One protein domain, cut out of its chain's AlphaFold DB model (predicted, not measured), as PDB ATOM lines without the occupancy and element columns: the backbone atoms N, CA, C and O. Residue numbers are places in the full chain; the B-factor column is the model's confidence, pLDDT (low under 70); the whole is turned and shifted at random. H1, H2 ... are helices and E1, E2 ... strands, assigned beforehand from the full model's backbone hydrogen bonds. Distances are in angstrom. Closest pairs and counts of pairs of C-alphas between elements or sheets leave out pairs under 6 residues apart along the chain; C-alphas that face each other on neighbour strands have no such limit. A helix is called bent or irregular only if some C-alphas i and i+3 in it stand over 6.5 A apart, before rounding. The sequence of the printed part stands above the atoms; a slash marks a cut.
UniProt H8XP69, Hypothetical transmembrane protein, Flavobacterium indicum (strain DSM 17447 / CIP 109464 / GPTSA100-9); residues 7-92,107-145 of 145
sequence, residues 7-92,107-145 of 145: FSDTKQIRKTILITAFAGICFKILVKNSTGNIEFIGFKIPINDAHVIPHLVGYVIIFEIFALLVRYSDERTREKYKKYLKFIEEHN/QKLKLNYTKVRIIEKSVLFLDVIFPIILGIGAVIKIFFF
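What this domain is: This is residues 7 to 92 and 107 to 145 of the 145 residues of the protein "Hypothetical transmembrane protein" of Flavobacterium indicum (strain DSM 17447 / CIP 109464 / GPTSA100-9) (UniProt H8XP69). Three long helices, H1, H2 and H3, form an up-and-down bundle, packed together over part of their length, with the small hairpin of E1 and E2 at one end. At the other end, residues 76 to 92, mostly of H2, and residues 107 to 125 of H3 stick out from the body as two separate arms, spread like an open V. The printed part has 125 residues, with the named elements H1, E1, E2, H2, H3 in chain order; the two strands are antiparallel, and the class is mostly helix. The whole is extended, with a radius of gyration of the C-alphas of 21.2 A, and the C-alphas span 71 by 29 by 24 A, a rod.

Where its parts are: Look first at the sheet, where E1 is residues 38 to 40 and E2 is residues 43 to 45. Find C-alpha 52 at (24.730, 22.561, 24.765); from there H2, residues 52 to 90, runs 56.7 A. H1, residues 7 to 33, starts at C-alpha 7 (11.115, 50.793, 11.527) and runs 40.3 A. H3, residues 107 to 143, runs 54.1 A to C-alpha 143 at (16.279, 25.095, 30.541). H3 has a kink of 33 degrees near residue 125 and is irregular, with C-alphas 111 and 114 7.1 A apart.

How they stand to each other: In the hairpin of E1 and E2, N 38 and O 45 are 2.9 A apart and N 43 and O 40 are 2.7 A apart, within hydrogen-bond range. E1 is apart from H2, and E2 from H1. In the bundle, each helix running against the one before it, H1 and H2 touch at a shallow tilt of 17 degrees, opposite ways; their closest C-alphas, of Gly 24 and Pro 54, are 5.4 A apart. H2, with residues 54 to 72 alone, touches residues 128 to 143 of H3 at a shallow tilt of 23 degrees, opposite ways; the closest C-alphas, of Gly 58 and Val 139, are 5.3 A apart. H3, with residues 127 to 142 alone, touches H1 at a tilt of 36 degrees, only just steep, the same way; the closest C-alphas, of Ala 21 and Ala 138, are 5.4 A apart. The packing is mostly aligned, only just, with 2 of 3 pairs at a shallow tilt. Every O i to N i+4 pair is within hydrogen-bond range in H2, against 22 of 23 in H1 and 26 of 33 in H3.

The domain as a whole: The C-alphas farthest apart, of Gly 36 and Asn 92, are 72.8 A apart. Residues 93 to 106 are not printed, and C-alphas 92 and 107 are 27.8 A apart across this cut. Of the links printed whole, H1 to E1 and E1 to E2 are tight and E2 to H2 is short. The mean pLDDT of the printed part is 75.9; look for values under 70 at residues 7 to 9, 41, 73, 75 to 92 and 107 to 122.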
ATOM      1  N   PHE A   7      12.344  51.615  11.513       36.47
ATOM      2  CA  PHE A   7      11.115  50.793  11.527       36.47
ATOM      3  C   PHE A   7      11.299  49.373  10.954       36.47
ATOM      4  O   PHE A   7      10.441  48.502  11.146       36.47
ATOM      5  N   SER A   8      12.397  49.131  10.234       50.28
ATOM      6  CA  SER A   8      12.783  47.804   9.730       50.28
ATOM      7  C   SER A   8      13.210  46.875  10.873       50.28
ATOM      8  O   SER A   8      12.980  45.665  10.855       50.28
ATOM      9  N   ASP A   9      13.770  47.466  11.919       67.38
ATOM     10  CA  ASP A   9      14.743  46.817  12.777       67.38
ATOM     11  C   ASP A   9      14.078  46.171  14.011       67.38
ATOM     12  O   ASP A   9      14.412  45.050  14.404       67.38
ATOM     13  N   THR A  10      13.041  46.800  14.576       70.00
ATOM     14  CA  THR A  10      12.198  46.226  15.647       70.00
ATOM     15  C   THR A  10      11.344  45.063  15.133       70.00
ATOM     16  O   THR A  10      11.196  44.032  15.794       70.00
ATOM     17  N   LYS A  11      10.822  45.184  13.902       74.50
ATOM     18  CA  LYS A  11      10.069  44.109  13.230       74.50
ATOM     19  C   LYS A  11      10.956  42.908  12.920       74.50
ATOM     20  O   LYS A  11      10.481  41.774  12.996       74.50
ATOM     21  N   GLN A  12      12.214  43.152  12.559       78.69
ATOM     22  CA  GLN A  12      13.191  42.100  12.326       78.69
ATOM     23  C   GLN A  12      13.495  41.351  13.622       78.69
ATOM     24  O   GLN A  12      13.306  40.140  13.645       78.69
ATOM     25  N   ILE A  13      13.819  42.054  14.717       80.38
ATOM     26  CA  ILE A  13      14.071  41.426  16.029       80.38
ATOM     27  C   ILE A  13      12.884  40.577  16.483       80.38
ATOM     28  O   ILE A  13      13.074  39.444  16.912       80.38
ATOM     29  N   ARG A  14      11.647  41.064  16.318       83.62
ATOM     30  CA  ARG A  14      10.449  40.266  16.616       83.62
ATOM     31  C   ARG A  14      10.432  38.930  15.869       83.62
ATOM     32  O   ARG A  14      10.112  37.898  16.457       83.62
ATOM     33  N   LYS A  15      10.681  38.959  14.557       84.19
ATOM     34  CA  LYS A  15      10.679  37.748  13.727       84.19
ATOM     35  C   LYS A  15      11.791  36.805  14.160       84.19
ATOM     36  O   LYS A  15      11.540  35.607  14.243       84.19
ATOM     37  N   THR A  16      12.966  37.349  14.462       87.06
ATOM     38  CA  THR A  16      14.098  36.567  14.948       87.06
ATOM     39  C   THR A  16      13.741  35.865  16.256       87.06
ATOM     40  O   THR A  16      13.820  34.645  16.282       87.06
ATOM     41  N   ILE A  17      13.158  36.561  17.244       88.69
ATOM     42  CA  ILE A  17      12.720  35.937  18.509       88.69
ATOM     43  C   ILE A  17      11.771  34.772  18.241       88.69
ATOM     44  O   ILE A  17      11.925  33.704  18.825       88.69
ATOM     45  N   LEU A  18      10.799  34.950  17.339       88.56
ATOM     46  CA  LEU A  18       9.835  33.899  17.011       88.56
ATOM     47  C   LEU A  18      10.501  32.667  16.386       88.56
ATOM     48  O   LEU A  18      10.211  31.538  16.783       88.56
ATOM     49  N   ILE A  19      11.375  32.889  15.401       89.62
ATOM     50  CA  ILE A  19      12.067  31.826  14.668       89.62
ATOM     51  C   ILE A  19      13.035  31.102  15.604       89.62
ATOM     52  O   ILE A  19      13.006  29.875  15.678       89.62
ATOM     53  N   THR A  20      13.843  31.849  16.354       89.50
ATOM     54  CA  THR A  20      14.833  31.318  17.291       89.50
ATOM     55  C   THR A  20      14.155  30.559  18.431       89.50
ATOM     56  O   THR A  20      14.592  29.465  18.782       89.50
ATOM     57  N   ALA A  21      13.037  31.063  18.962       89.62
ATOM     58  CA  ALA A  21      12.249  30.371  19.979       89.62
ATOM     59  C   ALA A  21      11.658  29.052  19.468       89.62
ATOM     60  O   ALA A  21      11.765  28.025  20.141       89.62
ATOM     61  N   PHE A  22      11.074  29.054  18.267       90.94
ATOM     62  CA  PHE A  22      10.564  27.833  17.645       90.94
ATOM     63  C   PHE A  22      11.688  26.821  17.390       90.94
ATOM     64  O   PHE A  22      11.583  25.666  17.805       90.94
ATOM     65  N   ALA A  23      12.796  27.266  16.791       90.69
ATOM     66  CA  ALA A  23      13.964  26.435  16.528       90.69
ATOM     67  C   ALA A  23      14.545  25.845  17.821       90.69
ATOM     68  O   ALA A  23      14.828  24.651  17.872       90.69
ATOM     69  N   GLY A  24      14.662  26.639  18.889       89.56
ATOM     70  CA  GLY A  24      15.156  26.183  20.188       89.56
ATOM     71  C   GLY A  24      14.290  25.088  20.809       89.56
ATOM     72  O   GLY A  24      14.818  24.086  21.295       89.56
ATOM     73  N   ILE A  25      12.962  25.219  20.726       89.19
ATOM     74  CA  ILE A  25      12.031  24.170  21.169       89.19
ATOM     75  C   ILE A  25      12.195  22.906  20.315       89.19
ATOM     76  O   ILE A  25      12.270  21.807  20.864       89.19
ATOM     77  N   CYS A  26      12.282  23.043  18.988       88.75
ATOM     78  CA  CYS A  26      12.510  21.911  18.089       88.75
ATOM     79  C   CYS A  26      13.826  21.194  18.405       88.75
ATOM     80  O   CYS A  26      13.825  19.972  18.549       88.75
ATOM     81  N   PHE A  27      14.925  21.929  18.594       88.00
ATOM     82  CA  PHE A  27      16.213  21.354  18.977       88.00
ATOM     83  C   PHE A  27      16.136  20.627  20.312       88.00
ATOM     84  O   PHE A  27      16.632  19.510  20.425       88.00
ATOM     85  N   LYS A  28      15.463  21.203  21.310       88.75
ATOM     86  CA  LYS A  28      15.280  20.540  22.603       88.75
ATOM     87  C   LYS A  28      14.533  19.211  22.464       88.75
ATOM     88  O   LYS A  28      14.935  18.220  23.070       88.75
ATOM     89  N   ILE A  29      13.474  19.174  21.654       87.56
ATOM     90  CA  ILE A  29      12.706  17.950  21.378       87.56
ATOM     91  C   ILE A  29      13.562  16.926  20.625       87.56
ATOM     92  O   ILE A  29      13.522  15.744  20.964       87.56
ATOM     93  N   LEU A  30      14.347  17.360  19.638       85.88
ATOM     94  CA  LEU A  30      15.236  16.492  18.863       85.88
ATOM     95  C   LEU A  30      16.311  15.856  19.744       85.88
ATOM     96  O   LEU A  30      16.469  14.641  19.723       85.88
ATOM     97  N   VAL A  31      16.990  16.655  20.573       85.81
ATOM     98  CA  VAL A  31      18.002  16.156  21.515       85.81
ATOM     99  C   VAL A  31      17.381  15.160  22.498       85.81
ATOM    100  O   VAL A  31      17.953  14.106  22.740       85.81
ATOM    101  N   LYS A  32      16.182  15.445  23.024       84.38
ATOM    102  CA  LYS A  32      15.499  14.568  23.989       84.38
ATOM    103  C   LYS A  32      15.096  13.206  23.411       84.38
ATOM    104  O   LYS A  32      15.057  12.234  24.153       84.38
ATOM    105  N   ASN A  33      14.752  13.144  22.124       84.38
ATOM    106  CA  ASN A  33      14.278  11.915  21.476       84.38
ATOM    107  C   ASN A  33      15.354  11.209  20.635       84.38
ATOM    108  O   ASN A  33      15.073  10.166  20.048       84.38
ATOM    109  N   SER A  34      16.564  11.760  20.549       82.75
ATOM    110  CA  SER A  34      17.654  11.140  19.802       82.75
ATOM    111  C   SER A  34      18.366  10.098  20.662       82.75
ATOM    112  O   SER A  34      18.779  10.365  21.787       82.75
ATOM    113  N   THR A  35      18.508   8.891  20.120       75.06
ATOM    114  CA  THR A  35      19.155   7.740  20.769       75.06
ATOM    115  C   THR A  35      20.599   7.525  20.306       75.06
ATOM    116  O   THR A  35      21.295   6.675  20.855       75.06
ATOM    117  N   GLY A  36      21.064   8.295  19.315       74.06
ATOM    118  CA  GLY A  36      22.419   8.238  18.764       74.06
ATOM    119  C   GLY A  36      23.139   9.588  18.795       74.06
ATOM    120  O   GLY A  36      22.574  10.607  19.196       74.06
ATOM    121  N   ASN A  37      24.402   9.588  18.358       78.12
ATOM    122  CA  ASN A  37      25.187  10.813  18.210       78.12
ATOM    123  C   ASN A  37      24.528  11.743  17.190       78.12
ATOM    124  O   ASN A  37      24.080  11.299  16.133       78.12
ATOM    125  N   ILE A  38      24.513  13.038  17.491       78.25
ATOM    126  CA  ILE A  38      24.051  14.045  16.542       78.25
ATOM    127  C   ILE A  38      25.206  14.332  15.586       78.25
ATOM    128  O   ILE A  38      26.264  14.806  16.001       78.25
ATOM    129  N   GLU A  39      25.009  14.022  14.307       75.56
ATOM    130  CA  GLU A  39      25.993  14.278  13.258       75.56
ATOM    131  C   GLU A  39      25.657  15.591  12.544       75.56
ATOM    132  O   GLU A  39      24.572  15.764  11.993       75.56
ATOM    133  N   PHE A  40      26.602  16.524  12.554       72.56
ATOM    134  CA  PHE A  40      26.563  17.756  11.770       72.56
ATOM    135  C   PHE A  40      27.817  17.800  10.920       72.56
ATOM    136  O   PHE A  40      28.861  17.412  11.408       72.56
ATOM    137  N   ILE A  41      27.725  18.255   9.670       64.94
ATOM    138  CA  ILE A  41      28.805  18.315   8.661       64.94
ATOM    139  C   ILE A  41      30.229  18.308   9.277       64.94
ATOM    140  O   ILE A  41      30.732  19.341   9.706       64.94
ATOM    141  N   GLY A  42      30.862  17.127   9.327       72.44
ATOM    142  CA  GLY A  42      32.239  16.928   9.814       72.44
ATOM    143  C   GLY A  42      32.433  16.683  11.322       72.44
ATOM    144  O   GLY A  42      33.547  16.383  11.740       72.44
ATOM    145  N   PHE A  43      31.380  16.748  12.136       75.62
ATOM    146  CA  PHE A  43      31.401  16.625  13.595       75.62
ATOM    147  C   PHE A  43      30.343  15.639  14.104       75.62
ATOM    148  O   PHE A  43      29.206  15.601  13.631       75.62
ATOM    149  N   LYS A  44      30.709  14.861  15.125       79.81
ATOM    150  CA  LYS A  44      29.777  14.015  15.876       79.81
ATOM    151  C   LYS A  44      29.725  14.514  17.308       79.81
ATOM    152  O   LYS A  44      30.744  14.506  17.992       79.81
ATOM    153  N   ILE A  45      28.550  14.946  17.745       79.19
ATOM    154  CA  ILE A  45      28.320  15.370  19.124       79.19
ATOM    155  C   ILE A  45      27.640  14.205  19.849       79.19
ATOM    156  O   ILE A  45      26.557  13.781  19.421       79.19
ATOM    157  N   PRO A  46      28.252  13.647  20.907       81.94
ATOM    158  CA  PRO A  46      27.599  12.626  21.710       81.94
ATOM    159  C   PRO A  46      26.345  13.205  22.367       81.94
ATOM    160  O   PRO A  46      26.318  14.368  22.771       81.94
ATOM    161  N   ILE A  47      25.293  12.393  22.481       80.12
ATOM    162  CA  ILE A  47      23.982  12.871  22.945       80.12
ATOM    163  C   ILE A  47      24.037  13.507  24.344       80.12
ATOM    164  O   ILE A  47      23.336  14.480  24.605       80.12
ATOM    165  N   ASN A  48      24.936  13.014  25.202       78.44
ATOM    166  CA  ASN A  48      25.154  13.533  26.552       78.44
ATOM    167  C   ASN A  48      25.579  15.012  26.548       78.44
ATOM    168  O   ASN A  48      25.192  15.759  27.442       78.44
ATOM    169  N   ASP A  49      26.302  15.447  25.511       82.00
ATOM    170  CA  ASP A  49      26.789  16.823  25.374       82.00
ATOM    171  C   ASP A  49      25.882  17.675  24.472       82.00
ATOM    172  O   ASP A  49      25.977  18.903  24.449       82.00
ATOM    173  N   ALA A  50      24.942  17.054  23.753       83.69
ATOM    174  CA  ALA A  50      24.064  17.729  22.800       83.69
ATOM    175  C   ALA A  50      23.110  18.750  23.445       83.69
ATOM    176  O   ALA A  50      22.571  19.608  22.745       83.69
ATOM    177  N   HIS A  51      22.939  18.720  24.772       83.56
ATOM    178  CA  HIS A  51      22.204  19.739  25.531       83.56
ATOM    179  C   HIS A  51      22.803  21.149  25.403       83.56
ATOM    180  O   HIS A  51      22.084  22.133  25.588       83.56
ATOM    181  N   VAL A  52      24.080  21.267  25.019       85.31
ATOM    182  CA  VAL A  52      24.730  22.561  24.765       85.31
ATOM    183  C   VAL A  52      24.035  23.352  23.650       85.31
ATOM    184  O   VAL A  52      23.914  24.571  23.744       85.31
ATOM    185  N   ILE A  53      23.510  22.667  22.626       85.56
ATOM    186  CA  ILE A  53      22.871  23.286  21.456       85.56
ATOM    187  C   ILE A  53      21.593  24.042  21.855       85.56
ATOM    188  O   ILE A  53      21.536  25.254  21.636       85.56
ATOM    189  N   PRO A  54      20.568  23.407  22.466       87.50
ATOM    190  CA  PRO A  54      19.369  24.126  22.873       87.50
ATOM    191  C   PRO A  54      19.664  25.196  23.933       87.50
ATOM    192  O   PRO A  54      19.038  26.250  23.882       87.50
ATOM    193  N   HIS A  55      20.635  25.002  24.838       89.94
ATOM    194  CA  HIS A  55      21.026  26.039  25.807       89.94
ATOM    195  C   HIS A  55      21.620  27.287  25.137       89.94
ATOM    196  O   HIS A  55      21.232  28.400  25.487       89.94
ATOM    197  N   LEU A  56      22.505  27.120  24.146       88.06
ATOM    198  CA  LEU A  56      23.042  28.234  23.356       88.06
ATOM    199  C   LEU A  56      21.925  29.012  22.658       88.06
ATOM    200  O   LEU A  56      21.885  30.238  22.745       88.06
ATOM    201  N   VAL A  57      20.976  28.305  22.040       90.44
ATOM    202  CA  VAL A  57      19.790  28.936  21.440       90.44
ATOM    203  C   VAL A  57      18.967  29.677  22.503       90.44
ATOM    204  O   VAL A  57      18.528  30.798  22.267       90.44
ATOM    205  N   GLY A  58      18.823  29.107  23.703       87.94
ATOM    206  CA  GLY A  58      18.196  29.758  24.856       87.94
ATOM    207  C   GLY A  58      18.841  31.099  25.223       87.94
ATOM    208  O   GLY A  58      18.131  32.083  25.425       87.94
ATOM    209  N   TYR A  59      20.175  31.175  25.254       88.50
ATOM    210  CA  TYR A  59      20.888  32.430  25.516       88.50
ATOM    211  C   TYR A  59      20.687  33.475  24.411       88.50
ATOM    212  O   TYR A  59      20.525  34.655  24.725       88.50
ATOM    213  N   VAL A  60      20.629  33.060  23.140       88.94
ATOM    214  CA  VAL A  60      20.313  33.967  22.020       88.94
ATOM    215  C   VAL A  60      18.916  34.569  22.187       88.94
ATOM    216  O   VAL A  60      18.754  35.779  22.051       88.94
ATOM    217  N   ILE A  61      17.922  33.765  22.580       88.31
ATOM    218  CA  ILE A  61      16.556  34.254  22.839       88.31
ATOM    219  C   ILE A  61      16.550  35.298  23.967       88.31
ATOM    220  O   ILE A  61      15.900  36.335  23.841       88.31
ATOM    221  N   ILE A  62      17.286  35.061  25.061       86.94
ATOM    222  CA  ILE A  62      17.397  36.020  26.177       86.94
ATOM    223  C   ILE A  62      17.997  37.347  25.697       86.94
ATOM    224  O   ILE A  62      17.475  38.417  26.022       86.94
ATOM    225  N   PHE A  63      19.071  37.284  24.909       85.62
ATOM    226  CA  PHE A  63      19.703  38.468  24.334       85.62
ATOM    227  C   PHE A  63      18.735  39.258  23.444       85.62
ATOM    228  O   PHE A  63      18.616  40.476  23.586       85.62
ATOM    229  N   GLU A  64      17.997  38.579  22.566       83.94
ATOM    230  CA  GLU A  64      17.045  39.232  21.667       83.94
ATOM    231  C   GLU A  64      15.873  39.879  22.417       83.94
ATOM    232  O   GLU A  64      15.445  40.975  22.050       83.94
ATOM    233  N   ILE A  65      15.391  39.266  23.505       85.62
ATOM    234  CA  ILE A  65      14.389  39.881  24.390       85.62
ATOM    235  C   ILE A  65      14.930  41.188  24.978       85.62
ATOM    236  O   ILE A  65      14.230  42.203  24.973       85.62
ATOM    237  N   PHE A  66      16.175  41.193  25.462       81.25
ATOM    238  CA  PHE A  66      16.790  42.401  26.008       81.25
ATOM    239  C   PHE A  66      16.948  43.489  24.937       81.25
ATOM    240  O   PHE A  66      16.589  44.645  25.167       81.25
ATOM    241  N   ALA A  67      17.403  43.114  23.739       80.19
ATOM    242  CA  ALA A  67      17.514  44.023  22.601       80.19
ATOM    243  C   ALA A  67      16.156  44.636  22.212       80.19
ATOM    244  O   ALA A  67      16.073  45.835  21.933       80.19
ATOM    245  N   LEU A  68      15.080  43.841  22.246       83.69
ATOM    246  CA  LEU A  68      13.720  44.313  21.986       83.69
ATOM    247  C   LEU A  68      13.256  45.318  23.050       83.69
ATOM    248  O   LEU A  68      12.683  46.349  22.700       83.69
ATOM    249  N   LEU A  69      13.522  45.057  24.335       79.81
ATOM    250  CA  LEU A  69      13.153  45.959  25.434       79.81
ATOM    251  C   LEU A  69      13.859  47.316  25.334       79.81
ATOM    252  O   LEU A  69      13.213  48.356  25.481       79.81
ATOM    253  N   VAL A  70      15.166  47.312  25.056       76.62
ATOM    254  CA  VAL A  70      15.958  48.541  24.891       76.62
ATOM    255  C   VAL A  70      15.422  49.368  23.725       76.62
ATOM    256  O   VAL A  70      15.151  50.557  23.891       76.62
ATOM    257  N   ARG A  71      15.188  48.739  22.568       75.94
ATOM    258  CA  ARG A  71      14.661  49.435  21.386       75.94
ATOM    259  C   ARG A  71      13.251  49.959  21.589       75.94
ATOM    260  O   ARG A  71      12.970  51.090  21.216       75.94
ATOM    261  N   TYR A  72      12.382  49.183  22.229       73.81
ATOM    262  CA  TYR A  72      11.030  49.644  22.521       73.81
ATOM    263  C   TYR A  72      11.023  50.864  23.459       73.81
ATOM    264  O   TYR A  72      10.205  51.772  23.306       73.81
ATOM    265  N   SER A  73      11.954  50.915  24.417       68.75
ATOM    266  CA  SER A  73      12.133  52.079  25.292       68.75
ATOM    267  C   SER A  73      12.603  53.319  24.520       68.75
ATOM    268  O   SER A  73      12.081  54.420  24.731       68.75
ATOM    269  N   ASP A  74      13.552  53.144  23.602       70.69
ATOM    270  CA  ASP A  74      14.083  54.220  22.760       70.69
ATOM    271  C   ASP A  74      13.024  54.768  21.790       70.69
ATOM    272  O   ASP A  74      12.765  55.972  21.742       70.69
ATOM    273  N   GLU A  75      12.288  53.881  21.120       69.44
ATOM    274  CA  GLU A  75      11.217  54.234  20.185       69.44
ATOM    275  C   GLU A  75      10.090  55.007  20.891       69.44
ATOM    276  O   GLU A  75       9.661  56.069  20.432       69.44
ATOM    277  N   ARG A  76       9.699  54.577  22.099       66.06
ATOM    278  CA  ARG A  76       8.727  55.299  22.938       66.06
ATOM    279  C   ARG A  76       9.228  56.681  23.367       66.06
ATOM    280  O   ARG A  76       8.430  57.615  23.504       66.06
ATOM    281  N   THR A  77      10.528  56.822  23.613       59.06
ATOM    282  CA  THR A  77      11.155  58.101  23.981       59.06
ATOM    283  C   THR A  77      11.170  59.049  22.785       59.06
ATOM    284  O   THR A  77      10.797  60.218  22.908       59.06
ATOM    285  N   ARG A  78      11.482  58.526  21.601       61.00
ATOM    286  CA  ARG A  78      11.512  59.273  20.346       61.00
ATOM    287  C   ARG A  78      10.127  59.698  19.867       61.00
ATOM    288  O   ARG A  78       9.967  60.828  19.413       61.00
ATOM    289  N   GLU A  79       9.103  58.864  20.038       68.25
ATOM    290  CA  GLU A  79       7.710  59.245  19.779       68.25
ATOM    291  C   GLU A  79       7.232  60.372  20.701       68.25
ATOM    292  O   GLU A  79       6.571  61.307  20.243       68.25
ATOM    293  N   LYS A  80       7.582  60.320  21.995       61.53
ATOM    294  CA  LYS A  80       7.293  61.416  22.935       61.53
ATOM    295  C   LYS A  80       8.000  62.702  22.521       61.53
ATOM    296  O   LYS A  80       7.380  63.761  22.545       61.53
ATOM    297  N   TYR A  81       9.262  62.603  22.109       56.31
ATOM    298  CA  TYR A  81      10.047  63.747  21.663       56.31
ATOM    299  C   TYR A  81       9.502  64.351  20.359       56.31
ATOM    300  O   TYR A  81       9.316  65.561  20.283       56.31
ATOM    301  N   LYS A  82       9.121  63.527  19.371       66.25
ATOM    302  CA  LYS A  82       8.440  63.986  18.145       66.25
ATOM    303  C   LYS A  82       7.098  64.650  18.448       66.25
ATOM    304  O   LYS A  82       6.809  65.694  17.877       66.25
ATOM    305  N   LYS A  83       6.288  64.093  19.359       69.12
ATOM    306  CA  LYS A  83       5.032  64.731  19.801       69.12
ATOM    307  C   LYS A  83       5.284  66.080  20.477       69.12
ATOM    308  O   LYS A  83       4.523  67.009  20.245       69.12
ATOM    309  N   TYR A  84       6.346  66.191  21.272       56.25
ATOM    310  CA  TYR A  84       6.734  67.436  21.934       56.25
ATOM    311  C   TYR A  84       7.236  68.499  20.945       56.25
ATOM    312  O   TYR A  84       6.773  69.633  20.990       56.25
ATOM    313  N   LEU A  85       8.110  68.130  20.003       63.34
ATOM    314  CA  LEU A  85       8.565  69.031  18.940       63.34
ATOM    315  C   LEU A  85       7.409  69.491  18.052       63.34
ATOM    316  O   LEU A  85       7.283  70.680  17.790       63.34
ATOM    317  N   LYS A  86       6.523  68.568  17.662       67.44
ATOM    318  CA  LYS A  86       5.338  68.894  16.866       67.44
ATOM    319  C   LYS A  86       4.385  69.821  17.621       67.44
ATOM    320  O   LYS A  86       3.841  70.730  17.017       67.44
ATOM    321  N   PHE A  87       4.232  69.637  18.936       64.25
ATOM    322  CA  PHE A  87       3.473  70.556  19.786       64.25
ATOM    323  C   PHE A  87       4.086  71.964  19.804       64.25
ATOM    324  O   PHE A  87       3.349  72.934  19.689       64.25
ATOM    325  N   ILE A  88       5.415  72.083  19.903       61.16
ATOM    326  CA  ILE A  88       6.125  73.374  19.851       61.16
ATOM    327  C   ILE A  88       5.974  74.043  18.476       61.16
ATOM    328  O   ILE A  88       5.768  75.251  18.405       61.16
ATOM    329  N   GLU A  89       6.052  73.263  17.399       64.75
ATOM    330  CA  GLU A  89       5.942  73.736  16.016       64.75
ATOM    331  C   GLU A  89       4.504  74.166  15.661       64.75
ATOM    332  O   GLU A  89       4.307  75.237  15.095       64.75
ATOM    333  N   GLU A  90       3.483  73.399  16.072       62.06
ATOM    334  CA  GLU A  90       2.061  73.761  15.909       62.06
ATOM    335  C   GLU A  90       1.649  74.964  16.771       62.06
ATOM    336  O   GLU A  90       0.713  75.672  16.408       62.06
ATOM    337  N   HIS A  91       2.321  75.204  17.903       57.50
ATOM    338  CA  HIS A  91       2.008  76.307  18.823       57.50
ATOM    339  C   HIS A  91       2.917  77.532  18.677       57.50
ATOM    340  O   HIS A  91       2.863  78.383  19.560       57.50
ATOM    341  N   ASN A  92       3.724  77.612  17.603       53.50
ATOM    342  CA  ASN A  92       4.531  78.761  17.162       53.50
ATOM    343  C   ASN A  92       4.678  79.844  18.250       53.50
ATOM    344  O   ASN A  92       3.901  80.798  18.298       53.50
ATOM    345  N   GLN A 107     -18.603  65.794  19.510       48.47
ATOM    346  CA  GLN A 107     -19.161  64.442  19.697       48.47
ATOM    347  C   GLN A 107     -19.178  63.558  18.434       48.47
ATOM    348  O   GLN A 107     -19.224  62.334  18.562       48.47
ATOM    349  N   LYS A 108     -19.068  64.124  17.222       43.81
ATOM    350  CA  LYS A 108     -19.045  63.355  15.959       43.81
ATOM    351  C   LYS A 108     -17.733  62.600  15.684       43.81
ATOM    352  O   LYS A 108     -17.718  61.745  14.808       43.81
ATOM    353  N   LEU A 109     -16.667  62.830  16.461       47.44
ATOM    354  CA  LEU A 109     -15.402  62.074  16.383       47.44
ATOM    355  C   LEU A 109     -15.253  60.976  17.458       47.44
ATOM    356  O   LEU A 109     -14.300  60.198  17.419       47.44
ATOM    357  N   LYS A 110     -16.195  60.859  18.408       43.81
ATOM    358  CA  LYS A 110     -16.103  59.895  19.527       43.81
ATOM    359  C   LYS A 110     -16.314  58.432  19.119       43.81
ATOM    360  O   LYS A 110     -15.772  57.544  19.770       43.81
ATOM    361  N   LEU A 111     -17.043  58.169  18.034       42.34
ATOM    362  CA  LEU A 111     -17.440  56.810  17.631       42.34
ATOM    363  C   LEU A 111     -16.280  55.918  17.155       42.34
ATOM    364  O   LEU A 111     -16.444  54.702  17.090       42.34
ATOM    365  N   ASN A 112     -15.099  56.486  16.890       51.81
ATOM    366  CA  ASN A 112     -13.933  55.713  16.455       51.81
ATOM    367  C   ASN A 112     -12.788  55.667  17.480       51.81
ATOM    368  O   ASN A 112     -11.849  54.895  17.308       51.81
ATOM    369  N   TYR A 113     -12.867  56.422  18.580       53.72
ATOM    370  CA  TYR A 113     -11.781  56.484  19.567       53.72
ATOM    371  C   TYR A 113     -11.573  55.146  20.290       53.72
ATOM    372  O   TYR A 113     -10.444  54.723  20.523       53.72
ATOM    373  N   THR A 114     -12.662  54.433  20.593       57.03
ATOM    374  CA  THR A 114     -12.601  53.120  21.251       57.03
ATOM    375  C   THR A 114     -11.984  52.060  20.336       57.03
ATOM    376  O   THR A 114     -11.149  51.282  20.789       57.03
ATOM    377  N   LYS A 115     -12.334  52.060  19.040       59.25
ATOM    378  CA  LYS A 115     -11.760  51.138  18.046       59.25
ATOM    379  C   LYS A 115     -10.278  51.417  17.811       59.25
ATOM    380  O   LYS A 115      -9.483  50.484  17.850       59.25
ATOM    381  N   VAL A 116      -9.897  52.685  17.654       64.31
ATOM    382  CA  VAL A 116      -8.493  53.092  17.487       64.31
ATOM    383  C   VAL A 116      -7.655  52.681  18.700       64.31
ATOM    384  O   VAL A 116      -6.587  52.103  18.535       64.31
ATOM    385  N   ARG A 117      -8.178  52.855  19.921       64.56
ATOM    386  CA  ARG A 117      -7.489  52.448  21.157       64.56
ATOM    387  C   ARG A 117      -7.325  50.932  21.290       64.56
ATOM    388  O   ARG A 117      -6.338  50.474  21.861       64.56
ATOM    389  N   ILE A 118      -8.293  50.149  20.806       67.62
ATOM    390  CA  ILE A 118      -8.188  48.682  20.767       67.62
ATOM    391  C   ILE A 118      -7.114  48.268  19.762       67.62
ATOM    392  O   ILE A 118      -6.246  47.482  20.119       67.62
ATOM    393  N   ILE A 119      -7.126  48.839  18.555       67.38
ATOM    394  CA  ILE A 119      -6.127  48.553  17.518       67.38
ATOM    395  C   ILE A 119      -4.721  48.881  18.027       67.38
ATOM    396  O   ILE A 119      -3.829  48.050  17.915       67.38
ATOM    397  N   GLU A 120      -4.533  50.038  18.659       69.75
ATOM    398  CA  GLU A 120      -3.245  50.454  19.223       69.75
ATOM    399  C   GLU A 120      -2.746  49.477  20.303       69.75
ATOM    400  O   GLU A 120      -1.588  49.056  20.285       69.75
ATOM    401  N   LYS A 121      -3.634  49.027  21.201       69.19
ATOM    402  CA  LYS A 121      -3.303  47.994  22.197       69.19
ATOM    403  C   LYS A 121      -2.989  46.640  21.563       69.19
ATOM    404  O   LYS A 121      -2.081  45.958  22.028       69.19
ATOM    405  N   SER A 122      -3.730  46.242  20.533       67.38
ATOM    406  CA  SER A 122      -3.512  44.983  19.818       67.38
ATOM    407  C   SER A 122      -2.183  44.984  19.072       67.38
ATOM    408  O   SER A 122      -1.469  43.990  19.125       67.38
ATOM    409  N   VAL A 123      -1.823  46.099  18.435       73.12
ATOM    410  CA  VAL A 123      -0.525  46.274  17.776       73.12
ATOM    411  C   VAL A 123       0.598  46.185  18.807       73.12
ATOM    412  O   VAL A 123       1.512  45.392  18.627       73.12
ATOM    413  N   LEU A 124       0.483  46.882  19.943       70.88
ATOM    414  CA  LEU A 124       1.471  46.807  21.027       70.88
ATOM    415  C   LEU A 124       1.620  45.379  21.574       70.88
ATOM    416  O   LEU A 124       2.734  44.901  21.799       70.88
ATOM    417  N   PHE A 125       0.502  44.673  21.757       75.75
ATOM    418  CA  PHE A 125       0.530  43.282  22.191       75.75
ATOM    419  C   PHE A 125       1.265  42.390  21.187       75.75
ATOM    420  O   PHE A 125       2.154  41.638  21.574       75.75
ATOM    421  N   LEU A 126       0.918  42.484  19.905       74.75
ATOM    422  CA  LEU A 126       1.453  41.624  18.852       74.75
ATOM    423  C   LEU A 126       2.926  41.944  18.546       74.75
ATOM    424  O   LEU A 126       3.716  41.043  18.269       74.75
ATOM    425  N   ASP A 127       3.308  43.215  18.651       70.12
ATOM    426  CA  ASP A 127       4.651  43.677  18.321       70.12
ATOM    427  C   ASP A 127       5.661  43.468  19.454       70.12
ATOM    428  O   ASP A 127       6.837  43.254  19.161       70.12
ATOM    429  N   VAL A 128       5.224  43.493  20.720       76.56
ATOM    430  CA  VAL A 128       6.136  43.511  21.881       76.56
ATOM    431  C   VAL A 128       5.814  42.430  22.900       76.56
ATOM    432  O   VAL A 128       6.684  41.643  23.262       76.56
ATOM    433  N   ILE A 129       4.565  42.352  23.360       79.94
ATOM    434  CA  ILE A 129       4.201  41.456  24.467       79.94
ATOM    435  C   ILE A 129       4.263  39.993  24.020       79.94
ATOM    436  O   ILE A 129       4.846  39.155  24.704       79.94
ATOM    437  N   PHE A 130       3.694  39.681  22.861       82.88
ATOM    438  CA  PHE A 130       3.621  38.323  22.338       82.88
ATOM    439  C   PHE A 130       5.006  37.699  22.075       82.88
ATOM    440  O   PHE A 130       5.245  36.597  22.573       82.88
ATOM    441  N   PRO A 131       5.950  38.373  21.388       85.12
ATOM    442  CA  PRO A 131       7.302  37.849  21.182       85.12
ATOM    443  C   PRO A 131       8.047  37.602  22.495       85.12
ATOM    444  O   PRO A 131       8.716  36.584  22.631       85.12
ATOM    445  N   ILE A 132       7.886  38.489  23.484       87.12
ATOM    446  CA  ILE A 132       8.501  38.331  24.807       87.12
ATOM    447  C   ILE A 132       7.929  37.107  25.527       87.12
ATOM    448  O   ILE A 132       8.695  36.283  26.015       87.12
ATOM    449  N   ILE A 133       6.600  36.954  25.567       88.12
ATOM    450  CA  ILE A 133       5.954  35.791  26.198       88.12
ATOM    451  C   ILE A 133       6.430  34.494  25.538       88.12
ATOM    452  O   ILE A 133       6.764  33.535  26.233       88.12
ATOM    453  N   LEU A 134       6.480  34.468  24.206       89.06
ATOM    454  CA  LEU A 134       6.888  33.287  23.451       89.06
ATOM    455  C   LEU A 134       8.373  32.968  23.679       89.06
ATOM    456  O   LEU A 134       8.713  31.815  23.938       89.06
ATOM    457  N   GLY A 135       9.239  33.982  23.668       87.94
ATOM    458  CA  GLY A 135      10.659  33.836  23.976       87.94
ATOM    459  C   GLY A 135      10.901  33.326  25.399       87.94
ATOM    460  O   GLY A 135      11.615  32.344  25.579       87.94
ATOM    461  N   ILE A 136      10.243  33.908  26.408       90.88
ATOM    462  CA  ILE A 136      10.318  33.436  27.802       90.88
ATOM    463  C   ILE A 136       9.815  31.992  27.911       90.88
ATOM    464  O   ILE A 136      10.465  31.161  28.539       90.88
ATOM    465  N   GLY A 137       8.689  31.669  27.272       90.25
ATOM    466  CA  GLY A 137       8.148  30.310  27.254       90.25
ATOM    467  C   GLY A 137       9.119  29.297  26.641       90.25
ATOM    468  O   GLY A 137       9.286  28.200  27.177       90.25
ATOM    469  N   ALA A 138       9.807  29.671  25.560       89.81
ATOM    470  CA  ALA A 138      10.839  28.842  24.947       89.81
ATOM    471  C   ALA A 138      12.053  28.662  25.865       89.81
ATOM    472  O   ALA A 138      12.496  27.534  26.052       89.81
ATOM    473  N   VAL A 139      12.539  29.734  26.499       91.62
ATOM    474  CA  VAL A 139      13.632  29.679  27.486       91.62
ATOM    475  C   VAL A 139      13.271  28.731  28.632       91.62
ATOM    476  O   VAL A 139      14.044  27.829  28.943       91.62
ATOM    477  N   ILE A 140      12.069  28.856  29.205       91.19
ATOM    478  CA  ILE A 140      11.600  27.955  30.267       91.19
ATOM    479  C   ILE A 140      11.623  26.503  29.785       91.19
ATOM    480  O   ILE A 140      12.141  25.626  30.475       91.19
ATOM    481  N   LYS A 141      11.105  26.240  28.584       89.50
ATOM    482  CA  LYS A 141      11.061  24.887  28.022       89.50
ATOM    483  C   LYS A 141      12.443  24.321  27.694       89.50
ATOM    484  O   LYS A 141      12.628  23.116  27.763       89.50
ATOM    485  N   ILE A 142      13.399  25.169  27.335       89.25
ATOM    486  CA  ILE A 142      14.772  24.773  27.019       89.25
ATOM    487  C   ILE A 142      15.537  24.402  28.293       89.25
ATOM    488  O   ILE A 142      16.174  23.347  28.319       89.25
ATOM    489  N   PHE A 143      15.465  25.243  29.330       87.38
ATOM    490  CA  PHE A 143      16.279  25.095  30.541       87.38
ATOM    491  C   PHE A 143      15.651  24.194  31.611       87.38
ATOM    492  O   PHE A 143      16.391  23.536  32.335       87.38
ATOM    493  N   PHE A 144      14.319  24.140  31.722       84.00
ATOM    494  CA  PHE A 144      13.648  23.456  32.840       84.00
ATOM    495  C   PHE A 144      12.861  22.193  32.460       84.00
ATOM    496  O   PHE A 144      12.569  21.394  33.346       84.00
ATOM    497  N   PHE A 145      12.514  21.992  31.184       73.06
ATOM    498  CA  PHE A 145      11.703  20.853  30.707       73.06
ATOM    499  C   PHE A 145      12.418  20.048  29.611       73.06
ATOM    500  O   PHE A 145      11.969  18.921  29.271       73.06
TER     501      PHE A 145